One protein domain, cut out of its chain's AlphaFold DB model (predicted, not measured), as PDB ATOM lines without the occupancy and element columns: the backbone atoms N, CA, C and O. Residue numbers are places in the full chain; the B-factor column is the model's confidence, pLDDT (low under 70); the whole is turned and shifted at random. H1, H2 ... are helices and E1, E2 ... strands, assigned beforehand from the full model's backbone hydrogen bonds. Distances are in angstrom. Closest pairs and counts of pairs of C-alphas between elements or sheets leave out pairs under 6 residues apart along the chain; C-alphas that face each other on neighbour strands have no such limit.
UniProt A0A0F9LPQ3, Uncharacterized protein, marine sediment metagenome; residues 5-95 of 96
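Overview. This is residues 5 to 95 of the 96 residues of an uncharacterized protein of marine sediment metagenome (UniProt A0A0F9LPQ3). A small head, with helix H1 packed on the hairpin E2-E3 and the short strand pair E1-E4 at its base, gives way to one long helical arm, H2. Beyond the arm, the chain turns at the short H3 and folds back to the free-standing H4. The 91 printed residues hold four named helices and four named strands in the order H1 E1 E2 E3 E4 H2 H3 H4, a mixed class with two antiparallel two-stranded sheets, E2 - E3 and E1 - E4. The whole is only just loose, close to extended, with a radius of gyration of the C-alphas of 18.2 A and spans of 55 by 23 by 19 A.

Along the chain. E2 is residues 26 to 30, 13.3 A long, and E3 is residues 36 to 40, 13.1 A. H1, residues 5 to 16, begins at C-alpha 5 (169.175, 168.939, 163.666) and is 16.8 A long. E1 is residues 17 to 19 and E4 is residues 50 to 52. H2, residues 53 to 73, runs 30.0 A to C-alpha 73 (146.616, 189.560, 205.478). H3 is residues 75 to 78; H4, residues 87 to 93, ends at C-alpha 93 (141.164, 192.545, 180.736).

Arrangement. The hairpin E2 and E3 has N 27 and O 39 within hydrogen-bond range at 2.8 A. The closest C-alphas of H1 and E2 are Val 14 and Leu 26, 5.1 A. E1 and E4 are antiparallel, with N 18 and O 51 at 2.8 A. The closest C-alphas of E1 and H2 are Met 17 and Lys 53, 5.3 A. H2 and H3 are close but not clearly touching, with C-alphas 71 and 78 closest at 5.5 A. H2 and H4 are apart. Each O i to N i+4 pair is within range in H1, H2 and H4; H3 is too short for one.

Size, cuts and confidence. The C-alphas farthest apart are Asp 33 and Glu 76, 55.6 A. The printed part has no cut and no long link. Residues 80 to 95 stand free. The model's pLDDT is under 70 at residues 5 to 6, 32 to 36, 43 to 47 and 77 to 95.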
ATOM      1  N   GLN A   5     169.097 169.129 162.214       62.75
ATOM      2  CA  GLN A   5     169.175 168.939 163.666       62.75
ATOM      3  C   GLN A   5     168.857 170.239 164.417       62.75
ATOM      4  O   GLN A   5     168.044 170.229 165.342       62.75
ATOM      5  N   THR A   6     169.392 171.373 163.952       65.44
ATOM      6  CA  THR A   6     169.148 172.696 164.558       65.44
ATOM      7  C   THR A   6     167.705 173.180 164.384       65.44
ATOM      8  O   THR A   6     167.148 173.821 165.277       65.44
ATOM      9  N   ASP A   7     167.052 172.813 163.277       73.38
ATOM     10  CA  ASP A   7     165.628 173.095 163.060       73.38
ATOM     11  C   ASP A   7     164.745 172.328 164.060       73.38
ATOM     12  O   ASP A   7     163.779 172.879 164.596       73.38
ATOM     13  N   THR A   8     165.097 171.075 164.363       80.62
ATOM     14  CA  THR A   8     164.350 170.231 165.310       80.62
ATOM     15  C   THR A   8     164.473 170.751 166.745       80.62
ATOM     16  O   THR A   8     163.477 170.835 167.468       80.62
ATOM     17  N   GLU A   9     165.670 171.162 167.161       81.31
ATOM     18  CA  GLU A   9     165.919 171.716 168.498       81.31
ATOM     19  C   GLU A   9     165.204 173.055 168.723       81.31
ATOM     20  O   GLU A   9     164.593 173.269 169.777       81.31
ATOM     21  N   ALA A  10     165.202 173.937 167.718       81.44
ATOM     22  CA  ALA A  10     164.463 175.198 167.776       81.44
ATOM     23  C   ALA A  10     162.947 174.963 167.901       81.44
ATOM     24  O   ALA A  10     162.273 175.636 168.687       81.44
ATOM     25  N   GLN A  11     162.408 173.970 167.184       83.94
ATOM     26  CA  GLN A  11     160.997 173.580 167.285       83.94
ATOM     27  C   GLN A  11     160.637 173.030 168.666       83.94
ATOM     28  O   GLN A  11     159.620 173.439 169.231       83.94
ATOM     29  N   ILE A  12     161.470 172.157 169.240       85.81
ATOM     30  CA  ILE A  12     161.270 171.641 170.603       85.81
ATOM     31  C   ILE A  12     161.300 172.794 171.613       85.81
ATOM     32  O   ILE A  12     160.418 172.896 172.466       85.81
ATOM     33  N   THR A  13     162.264 173.703 171.474       85.44
ATOM     34  CA  THR A  13     162.426 174.852 172.374       85.44
ATOM     35  C   THR A  13     161.197 175.755 172.348       85.44
ATOM     36  O   THR A  13     160.637 176.063 173.397       85.44
ATOM     37  N   VAL A  14     160.710 176.134 171.166       87.31
ATOM     38  CA  VAL A  14     159.511 176.982 171.042       87.31
ATOM     39  C   VAL A  14     158.238 176.274 171.520       87.31
ATOM     40  O   VAL A  14     157.319 176.927 172.023       87.31
ATOM     41  N   ARG A  15     158.172 174.944 171.399       90.12
ATOM     42  CA  ARG A  15     157.040 174.146 171.884       90.12
ATOM     43  C   ARG A  15     156.997 174.071 173.409       90.12
ATOM     44  O   ARG A  15     155.918 174.253 173.975       90.12
ATOM     45  N   ASP A  16     158.128 173.821 174.062       90.31
ATOM     46  CA  ASP A  16     158.161 173.416 175.478       90.31
ATOM     47  C   ASP A  16     158.601 174.529 176.435       90.31
ATOM     48  O   ASP A  16     158.398 174.425 177.649       90.31
ATOM     49  N   MET A  17     159.171 175.610 175.902       92.06
ATOM     50  CA  MET A  17     159.725 176.706 176.686       92.06
ATOM     51  C   MET A  17     158.926 178.005 176.512       92.06
ATOM     52  O   MET A  17     158.174 178.195 175.554       92.06
ATOM     53  N   VAL A  18     159.107 178.916 177.465       90.25
ATOM     54  CA  VAL A  18     158.574 180.284 177.460       90.25
ATOM     55  C   VAL A  18     159.678 181.284 177.773       90.25
ATOM     56  O   VAL A  18     160.727 180.937 178.319       90.25
ATOM     57  N   CYS A  19     159.441 182.549 177.432       88.94
ATOM     58  CA  CYS A  19     160.345 183.641 177.764       88.94
ATOM     59  C   CYS A  19     160.540 183.731 179.283       88.94
ATOM     60  O   CYS A  19     159.578 183.871 180.029       88.94
ATOM     61  N   SER A  20     161.783 183.715 179.756       87.81
ATOM     62  CA  SER A  20     162.087 183.833 181.192       87.81
ATOM     63  C   SER A  20     161.656 185.171 181.809       87.81
ATOM     64  O   SER A  20     161.470 185.260 183.020       87.81
ATOM     65  N   THR A  21     161.491 186.210 180.982       84.25
ATOM     66  CA  THR A  21     161.186 187.575 181.432       84.25
ATOM     67  C   THR A  21     159.682 187.832 181.532       84.25
ATOM     68  O   THR A  21     159.217 188.302 182.565       84.25
ATOM     69  N   CYS A  22     158.920 187.527 180.478       83.12
ATOM     70  CA  CYS A  22     157.476 187.798 180.428       83.12
ATOM     71  C   CYS A  22     156.602 186.541 180.507       83.12
ATOM     72  O   CYS A  22     155.381 186.654 180.496       83.12
ATOM     73  N   TRP A  23     157.211 185.350 180.519       87.69
ATOM     74  CA  TRP A  23     156.537 184.043 180.484       87.69
ATOM     75  C   TRP A  23     155.656 183.816 179.246       87.69
ATOM     76  O   TRP A  23     154.910 182.844 179.169       87.69
ATOM     77  N   GLY A  24     155.790 184.688 178.244       85.56
ATOM     78  CA  GLY A  24     155.117 184.596 176.959       85.56
ATOM     79  C   GLY A  24     155.728 183.549 176.031       85.56
ATOM     80  O   GLY A  24     156.843 183.056 176.231       85.56
ATOM     81  N   SER A  25     154.979 183.229 174.979       88.06
ATOM     82  CA  SER A  25     155.383 182.260 173.961       88.06
ATOM     83  C   SER A  25     156.601 182.721 173.153       88.06
ATOM     84  O   SER A  25     156.878 183.915 173.002       88.06
ATOM     85  N   LEU A  26     157.336 181.743 172.627       88.56
ATOM     86  CA  LEU A  26     158.506 181.958 171.784       88.56
ATOM     87  C   LEU A  26     158.144 181.790 170.294       88.56
ATOM     88  O   LEU A  26     157.091 181.250 169.938       88.56
ATOM     89  N   ALA A  27     158.993 182.287 169.403       86.00
ATOM     90  CA  ALA A  27     158.878 182.131 167.958       86.00
ATOM     91  C   ALA A  27     160.244 181.850 167.335       86.00
ATOM     92  O   ALA A  27     161.265 182.339 167.814       86.00
ATOM     93  N   ILE A  28     160.242 181.075 166.252       86.00
ATOM     94  CA  ILE A  28     161.435 180.813 165.451       86.00
ATOM     95  C   ILE A  28     161.558 181.909 164.397       86.00
ATOM     96  O   ILE A  28     160.613 182.146 163.644       86.00
ATOM     97  N   HIS A  29     162.724 182.542 164.327       81.50
ATOM     98  CA  HIS A  29     163.070 183.527 163.314       81.50
ATOM     99  C   HIS A  29     164.268 183.033 162.494       81.50
ATOM    100  O   HIS A  29     165.302 182.690 163.074       81.50
ATOM    101  N   PRO A  30     164.158 182.999 161.156       73.06
ATOM    102  CA  PRO A  30     165.265 182.589 160.304       73.06
ATOM    103  C   PRO A  30     166.368 183.654 160.332       73.06
ATOM    104  O   PRO A  30     166.103 184.823 160.045       73.06
ATOM    105  N   ALA A  31     167.601 183.256 160.653       72.12
ATOM    106  CA  ALA A  31     168.772 184.128 160.601       72.12
ATOM    107  C   ALA A  31     169.657 183.806 159.375       72.12
ATOM    108  O   ALA A  31     169.674 182.668 158.886       72.12
ATOM    109  N   PRO A  32     170.379 184.803 158.827       69.31
ATOM    110  CA  PRO A  32     171.158 184.654 157.592       69.31
ATOM    111  C   PRO A  32     172.356 183.695 157.711       69.31
ATOM    112  O   PRO A  32     172.877 183.231 156.696       69.31
ATOM    113  N   ASP A  33     172.778 183.366 158.928       68.00
ATOM    114  CA  ASP A  33     173.949 182.555 159.280       68.00
ATOM    115  C   ASP A  33     173.639 181.068 159.540       68.00
ATOM    116  O   ASP A  33     174.518 180.317 159.956       68.00
ATOM    117  N   ARG A  34     172.433 180.603 159.178       61.12
ATOM    118  CA  ARG A  34     171.971 179.203 159.304       61.12
ATOM    119  C   ARG A  34     171.715 178.720 160.738       61.12
ATOM    120  O   ARG A  34     171.550 177.516 160.924       61.12
ATOM    121  N   MET A  35     171.621 179.611 161.721       65.19
ATOM    122  CA  MET A  35     171.016 179.291 163.015       65.19
ATOM    123  C   MET A  35     169.616 179.896 163.088       65.19
ATOM    124  O   MET A  35     169.378 181.029 162.689       65.19
ATOM    125  N   ASN A  36     168.650 179.120 163.562       69.06
ATOM    126  CA  ASN A  36     167.336 179.658 163.870       69.06
ATOM    127  C   ASN A  36     167.408 180.419 165.192       69.06
ATOM    128  O   ASN A  36     167.783 179.844 166.214       69.06
ATOM    129  N   ASN A  37     166.991 181.681 165.190       75.38
ATOM    130  CA  ASN A  37     166.883 182.462 166.414       75.38
ATOM    131  C   ASN A  37     165.543 182.178 167.091       75.38
ATOM    132  O   ASN A  37     164.500 182.129 166.435       75.38
ATOM    133  N   VAL A  38     165.557 182.014 168.412       76.50
ATOM    134  CA  VAL A  38     164.341 181.865 169.217       76.50
ATOM    135  C   VAL A  38     164.058 183.195 169.911       76.50
ATOM    136  O   VAL A  38     164.789 183.598 170.813       76.50
ATOM    137  N   LEU A  39     162.997 183.884 169.491       81.19
ATOM    138  CA  LEU A  39     162.623 185.205 170.005       81.19
ATOM    139  C   LEU A  39     161.355 185.141 170.855       81.19
ATOM    140  O   LEU A  39     160.513 184.257 170.690       81.19
ATOM    141  N   CYS A  40     161.200 186.102 171.763       83.62
ATOM    142  CA  CYS A  40     159.964 186.260 172.519       83.62
ATOM    143  C   CYS A  40     158.890 186.940 171.658       83.62
ATOM    144  O   CYS A  40     159.125 188.016 171.111       83.62
ATOM    145  N   ARG A  41     157.679 186.367 171.592       81.62
ATOM    146  CA  ARG A  41     156.566 186.957 170.826       81.62
ATOM    147  C   ARG A  41     156.006 188.236 171.435       81.62
ATOM    148  O   ARG A  41     155.515 189.081 170.702       81.62
ATOM    149  N   SER A  42     156.038 188.360 172.758       77.56
ATOM    150  CA  SER A  42     155.396 189.479 173.458       77.56
ATOM    151  C   SER A  42     156.189 190.777 173.340       77.56
ATOM    152  O   SER A  42     155.592 191.842 173.247       77.56
ATOM    153  N   ASN A  43     157.521 190.684 173.329       68.19
ATOM    154  CA  ASN A  43     158.385 191.865 173.331       68.19
ATOM    155  C   ASN A  43     159.091 192.076 171.985       68.19
ATOM    156  O   ASN A  43     159.744 193.095 171.813       68.19
ATOM    157  N   CYS A  44     158.989 191.121 171.046       66.00
ATOM    158  CA  CYS A  44     159.726 191.102 169.773       66.00
ATOM    159  C   CYS A  44     161.252 191.280 169.922       66.00
ATOM    160  O   CYS A  44     161.950 191.556 168.950       66.00
ATOM    161  N   GLU A  45     161.764 191.102 171.139       68.81
ATOM    162  CA  GLU A  45     163.168 191.212 171.502       68.81
ATOM    163  C   GLU A  45     163.781 189.820 171.662       68.81
ATOM    164  O   GLU A  45     163.098 188.822 171.939       68.81
ATOM    165  N   GLU A  46     165.103 189.767 171.510       65.50
ATOM    166  CA  GLU A  46     165.886 188.589 171.848       65.50
ATOM    167  C   GLU A  46     165.711 188.278 173.333       65.50
ATOM    168  O   GLU A  46     165.937 189.110 174.217       65.50
ATOM    169  N   THR A  47     165.224 187.072 173.615       66.44
ATOM    170  CA  THR A  47     164.955 186.680 174.991       66.44
ATOM    171  C   THR A  47     166.277 186.506 175.737       66.44
ATOM    172  O   THR A  47     167.172 185.814 175.262       66.44
ATOM    173  N   LYS A  48     166.397 187.060 176.954       72.31
ATOM    174  CA  LYS A  48     167.581 186.868 177.828       72.31
ATOM    175  C   LYS A  48     167.787 185.408 178.267       72.31
ATOM    176  O   LYS A  48     168.782 185.081 178.905       72.31
ATOM    177  N   GLY A  49     166.815 184.553 177.969       83.31
ATOM    178  CA  GLY A  49     166.797 183.127 178.255       83.31
ATOM    179  C   GLY A  49     165.371 182.591 178.216       83.31
ATOM    180  O   GLY A  49     164.401 183.356 178.175       83.31
ATOM    181  N   TYR A  50     165.217 181.278 178.260       88.88
ATOM    182  CA  TYR A  50     163.918 180.617 178.289       88.88
ATOM    183  C   TYR A  50     163.862 179.592 179.421       88.88
ATOM    184  O   TYR A  50     164.886 179.080 179.868       88.88
ATOM    185  N   VAL A  51     162.655 179.331 179.910       90.62
ATOM    186  CA  VAL A  51     162.373 178.360 180.977       90.62
ATOM    187  C   VAL A  51     161.291 177.400 180.509       90.62
ATOM    188  O   VAL A  51     160.514 177.739 179.616       90.62
ATOM    189  N   SER A  52     161.216 176.211 181.103       92.56
ATOM    190  CA  SER A  52     160.160 175.261 180.751       92.56
ATOM    191  C   SER A  52     158.787 175.798 181.148       92.56
ATOM    192  O   SER A  52     158.631 176.457 182.180       92.56
ATOM    193  N   LYS A  53     157.768 175.480 180.345       91.38
ATOM    194  CA  LYS A  53     156.367 175.803 180.662       91.38
ATOM    195  C   LYS A  53     155.953 175.283 182.035       91.38
ATOM    196  O   LYS A  53     155.385 176.032 182.816       91.38
ATOM    197  N   ALA A  54     156.344 174.051 182.363       88.94
ATOM    198  CA  ALA A  54     156.071 173.449 183.667       88.94
ATOM    199  C   ALA A  54     156.645 174.274 184.834       88.94
ATOM    200  O   ALA A  54     155.987 174.449 185.857       88.94
ATOM    201  N   TRP A  55     157.858 174.818 184.681       90.81
ATOM    202  CA  TRP A  55     158.443 175.692 185.698       90.81
ATOM    203  C   TRP A  55     157.684 177.021 185.799       90.81
ATOM    204  O   TRP A  55     157.372 177.465 186.901       90.81
ATOM    205  N   ALA A  56     157.330 177.629 184.662       88.44
ATOM    206  CA  ALA A  56     156.568 178.877 184.638       88.44
ATOM    207  C   ALA A  56     155.171 178.724 185.270       88.44
ATOM    208  O   ALA A  56     154.731 179.598 186.014       88.44
ATOM    209  N   GLU A  57     154.495 177.598 185.040       86.25
ATOM    210  CA  GLU A  57     153.209 177.264 185.663       86.25
ATOM    211  C   GLU A  57     153.331 177.087 187.181       86.25
ATOM    212  O   GLU A  57     152.509 177.609 187.945       86.25
ATOM    213  N   GLN A  58     154.376 176.390 187.634       87.88
ATOM    214  CA  GLN A  58     154.650 176.212 189.057       87.88
ATOM    215  C   GLN A  58     154.909 177.560 189.742       87.88
ATOM    216  O   GLN A  58     154.343 177.838 190.800       87.88
ATOM    217  N   GLU A  59     155.733 178.409 189.136       86.12
ATOM    218  CA  GLU A  59     156.078 179.715 189.691       86.12
ATOM    219  C   GLU A  59     154.891 180.688 189.652       86.12
ATOM    220  O   GLU A  59     154.641 181.411 190.618       86.12
ATOM    221  N   GLY A  60     154.090 180.654 188.583       77.88
ATOM    222  CA  GLY A  60     152.831 181.392 188.497       77.88
ATOM    223  C   GLY A  60     151.833 180.977 189.579       77.88
ATOM    224  O   GLY A  60     151.159 181.830 190.153       77.88
ATOM    225  N   SER A  61     151.783 179.687 189.919       78.81
ATOM    226  CA  SER A  61     150.935 179.182 191.004       78.81
ATOM    227  C   SER A  61     151.395 179.681 192.376       78.81
ATOM    228  O   SER A  61     150.558 180.089 193.178       78.81
ATOM    229  N   LYS A  62     152.711 179.733 192.634       77.69
ATOM    230  CA  LYS A  62     153.256 180.310 193.877       77.69
ATOM    231  C   LYS A  62     152.910 181.789 194.013       77.69
ATOM    232  O   LYS A  62     152.355 182.180 195.032       77.69
ATOM    233  N   ARG A  63     153.136 182.584 192.959       74.62
ATOM    234  CA  ARG A  63     152.808 184.021 192.960       74.62
ATOM    235  C   ARG A  63     151.321 184.284 193.197       74.62
ATOM    236  O   ARG A  63     150.976 185.232 193.891       74.62
ATOM    237  N   LYS A  64     150.431 183.450 192.642       74.94
ATOM    238  CA  LYS A  64     148.983 183.538 192.902       74.94
ATOM    239  C   LYS A  64     148.654 183.260 194.366       74.94
ATOM    240  O   LYS A  64     147.880 184.007 194.957       74.94
ATOM    241  N   SER A  65     149.243 182.218 194.948       73.31
ATOM    242  CA  SER A  65     149.061 181.902 196.367       73.31
ATOM    243  C   SER A  65     149.579 183.023 197.267       73.31
ATOM    244  O   SER A  65     148.858 183.451 198.162       73.31
ATOM    245  N   GLU A  66     150.763 183.566 196.979       77.06
ATOM    246  CA  GLU A  66     151.324 184.720 197.695       77.06
ATOM    247  C   GLU A  66     150.406 185.945 197.595       77.06
ATOM    248  O   GLU A  66     150.134 186.601 198.597       77.06
ATOM    249  N   LEU A  67     149.863 186.237 196.409       75.94
ATOM    250  CA  LEU A  67     148.936 187.353 196.220       75.94
ATOM    251  C   LEU A  67     147.636 187.163 197.015       75.94
ATOM    252  O   LEU A  67     147.157 188.110 197.636       75.94
ATOM    253  N   LEU A  68     147.095 185.942 197.051       75.88
ATOM    254  CA  LEU A  68     145.931 185.602 197.872       75.88
ATOM    255  C   LEU A  68     146.228 185.724 199.374       75.88
ATOM    256  O   LEU A  68     145.379 186.196 200.130       75.88
ATOM    257  N   GLU A  69     147.417 185.320 199.822       80.25
ATOM    258  CA  GLU A  69     147.855 185.490 201.210       80.25
ATOM    259  C   GLU A  69     147.991 186.969 201.579       80.25
ATOM    260  O   GLU A  69     147.489 187.381 202.625       80.25
ATOM    261  N   VAL A  70     148.576 187.786 200.701       73.06
ATOM    262  CA  VAL A  70     148.683 189.240 200.892       73.06
ATOM    263  C   VAL A  70     147.300 189.889 200.943       73.06
ATOM    264  O   VAL A  70     147.053 190.690 201.840       73.06
ATOM    265  N   GLN A  71     146.373 189.519 200.057       76.69
ATOM    266  CA  GLN A  71     144.993 190.024 200.089       76.69
ATOM    267  C   GLN A  71     144.256 189.644 201.381       76.69
ATOM    268  O   GLN A  71     143.469 190.438 201.892       76.69
ATOM    269  N   ARG A  72     144.511 188.447 201.927       76.88
ATOM    270  CA  ARG A  72     143.940 188.005 203.211       76.88
ATOM    271  C   ARG A  72     144.561 188.720 204.408       76.88
ATOM    272  O   ARG A  72     143.843 189.034 205.352       76.88
ATOM    273  N   ALA A  73     145.876 188.932 204.387       82.38
ATOM    274  CA  ALA A  73     146.616 189.560 205.478       82.38
ATOM    275  C   ALA A  73     146.435 191.086 205.515       82.38
ATOM    276  O   ALA A  73     146.474 191.669 206.594       82.38
ATOM    277  N   TYR A  74     146.213 191.705 204.353       77.81
ATOM    278  CA  TYR A  74     146.091 193.152 204.174       77.81
ATOM    279  C   TYR A  74     144.880 193.492 203.286       77.81
ATOM    280  O   TYR A  74     145.042 193.950 202.146       77.81
ATOM    281  N   PRO A  75     143.644 193.266 203.767       70.69
ATOM    282  CA  PRO A  75     142.422 193.533 203.002       70.69
ATOM    283  C   PRO A  75     142.279 195.007 202.583       70.69
ATOM    284  O   PRO A  75     141.681 195.311 201.551       70.69
ATOM    285  N   GLU A  76     142.882 195.939 203.318       71.69
ATOM    286  CA  GLU A  76     142.957 197.360 202.977       71.69
ATOM    287  C   GLU A  76     143.810 197.655 201.730       71.69
ATOM    288  O   GLU A  76     143.596 198.670 201.063       71.69
ATOM    289  N   LEU A  77     144.747 196.765 201.376       64.94
ATOM    290  CA  LEU A  77     145.522 196.839 200.133       64.94
ATOM    291  C   LEU A  77     144.778 196.203 198.953       64.94
ATOM    292  O   LEU A  77     145.015 196.589 197.808       64.94
ATOM    293  N   ALA A  78     143.838 195.290 199.220       60.03
ATOM    294  CA  ALA A  78     142.956 194.720 198.202       60.03
ATOM    295  C   ALA A  78     141.934 195.750 197.661       60.03
ATOM    296  O   ALA A  78     141.366 195.560 196.591       60.03
ATOM    297  N   GLY A  79     141.735 196.871 198.369       50.28
ATOM    298  CA  GLY A  79     140.681 197.865 198.129       50.28
ATOM    299  C   GLY A  79     141.070 199.146 197.373       50.28
ATOM    300  O   GLY A  79     140.413 200.169 197.561       50.28
ATOM    301  N   LYS A  80     142.109 199.146 196.525       49.47
ATOM    302  CA  LYS A  80     142.343 200.248 195.554       49.47
ATOM    303  C   LYS A  80     142.093 199.868 194.092       49.47
ATOM    304  O   LYS A  80     142.455 200.625 193.194       49.47
ATOM    305  N   GLN A  81     141.429 198.744 193.844       52.53
ATOM    306  CA  GLN A  81     140.766 198.477 192.569       52.53
ATOM    307  C   GLN A  81     139.267 198.711 192.756       52.53
ATOM    308  O   GLN A  81     138.680 198.264 193.738       52.53
ATOM    309  N   LYS A  82     138.674 199.508 191.862       45.25
ATOM    310  CA  LYS A  82     137.248 199.847 191.874       45.25
ATOM    311  C   LYS A  82     136.431 198.551 191.904       45.25
ATOM    312  O   LYS A  82     136.478 197.787 190.949       45.25
ATOM    313  N   LEU A  83     135.687 198.339 192.985       48.97
ATOM    314  CA  LEU A  83     134.849 197.164 193.263       48.97
ATOM    315  C   LEU A  83     133.614 197.015 192.340       48.97
ATOM    316  O   LEU A  83     132.677 196.317 192.704       48.97
ATOM    317  N   ASP A  84     133.613 197.633 191.157       51.69
ATOM    318  CA  ASP A  84     132.503 197.565 190.194       51.69
ATOM    319  C   ASP A  84     132.811 196.677 188.977       51.69
ATOM    320  O   ASP A  84     131.990 196.596 188.070       51.69
ATOM    321  N   GLN A  85     133.981 196.030 188.926       56.78
ATOM    322  CA  GLN A  85     134.332 195.157 187.805       56.78
ATOM    323  C   GLN A  85     133.767 193.751 188.025       56.78
ATOM    324  O   GLN A  85     134.077 193.095 189.024       56.78
ATOM    325  N   THR A  86     132.905 193.311 187.112       63.16
ATOM    326  CA  THR A  86     132.309 191.968 187.122       63.16
ATOM    327  C   THR A  86     133.350 190.910 186.732       63.16
ATOM    328  O   THR A  86     134.436 191.233 186.252       63.16
ATOM    329  N   GLU A  87     133.041 189.622 186.930       58.28
ATOM    330  CA  GLU A  87     133.897 188.527 186.430       58.28
ATOM    331  C   GLU A  87     134.178 188.648 184.920       58.28
ATOM    332  O   GLU A  87     135.276 188.314 184.475       58.28
ATOM    333  N   ASP A  88     133.230 189.196 184.156       63.41
ATOM    334  CA  ASP A  88     133.382 189.449 182.722       63.41
ATOM    335  C   ASP A  88     134.446 190.526 182.440       63.41
ATOM    336  O   ASP A  88     135.299 190.330 181.578       63.41
ATOM    337  N   ASP A  89     134.499 191.602 183.231       64.75
ATOM    338  CA  ASP A  89     135.502 192.668 183.072       64.75
ATOM    339  C   ASP A  89     136.934 192.184 183.372       64.75
ATOM    340  O   ASP A  89     137.918 192.677 182.801       64.75
ATOM    341  N   ILE A  90     137.062 191.218 184.285       67.69
ATOM    342  CA  ILE A  90     138.342 190.591 184.633       67.69
ATOM    343  C   ILE A  90     138.802 189.673 183.496       67.69
ATOM    344  O   ILE A  90     139.982 189.703 183.137       67.69
ATOM    345  N   ASN A  91     137.894 188.894 182.908       64.38
ATOM    346  CA  ASN A  91     138.212 188.005 181.791       64.38
ATOM    347  C   ASN A  91     138.587 188.790 180.519       64.38
ATOM    348  O   ASN A  91     139.612 188.480 179.906       64.38
ATOM    349  N   ASP A  92     137.865 189.871 180.210       68.12
ATOM    350  CA  ASP A  92     138.159 190.767 179.081       68.12
ATOM    351  C   ASP A  92     139.521 191.468 179.237       68.12
ATOM    352  O   ASP A  92     140.304 191.565 178.289       68.12
ATOM    353  N   SER A  93     139.863 191.911 180.452       62.28
ATOM    354  CA  SER A  93     141.164 192.545 180.736       62.28
ATOM    355  C   SER A  93     142.348 191.580 180.594       62.28
ATOM    356  O   SER A  93     143.487 192.011 180.399       62.28
ATOM    357  N   LEU A  94     142.090 190.276 180.707       69.31
ATOM    358  CA  LEU A  94     143.074 189.209 180.555       69.31
ATOM    359  C   LEU A  94     143.104 188.621 179.129       69.31
ATOM    360  O   LEU A  94     143.975 187.796 178.848       69.31
ATOM    361  N   GLY A  95     142.226 189.086 178.229       53.78
ATOM    362  CA  GLY A  95     142.207 188.725 176.807       53.78
ATOM    363  C   GLY A  95     141.685 187.316 176.510       53.78
ATOM    364  O   GLY A  95     142.167 186.697 175.556       53.78
TER     365      GLY A  95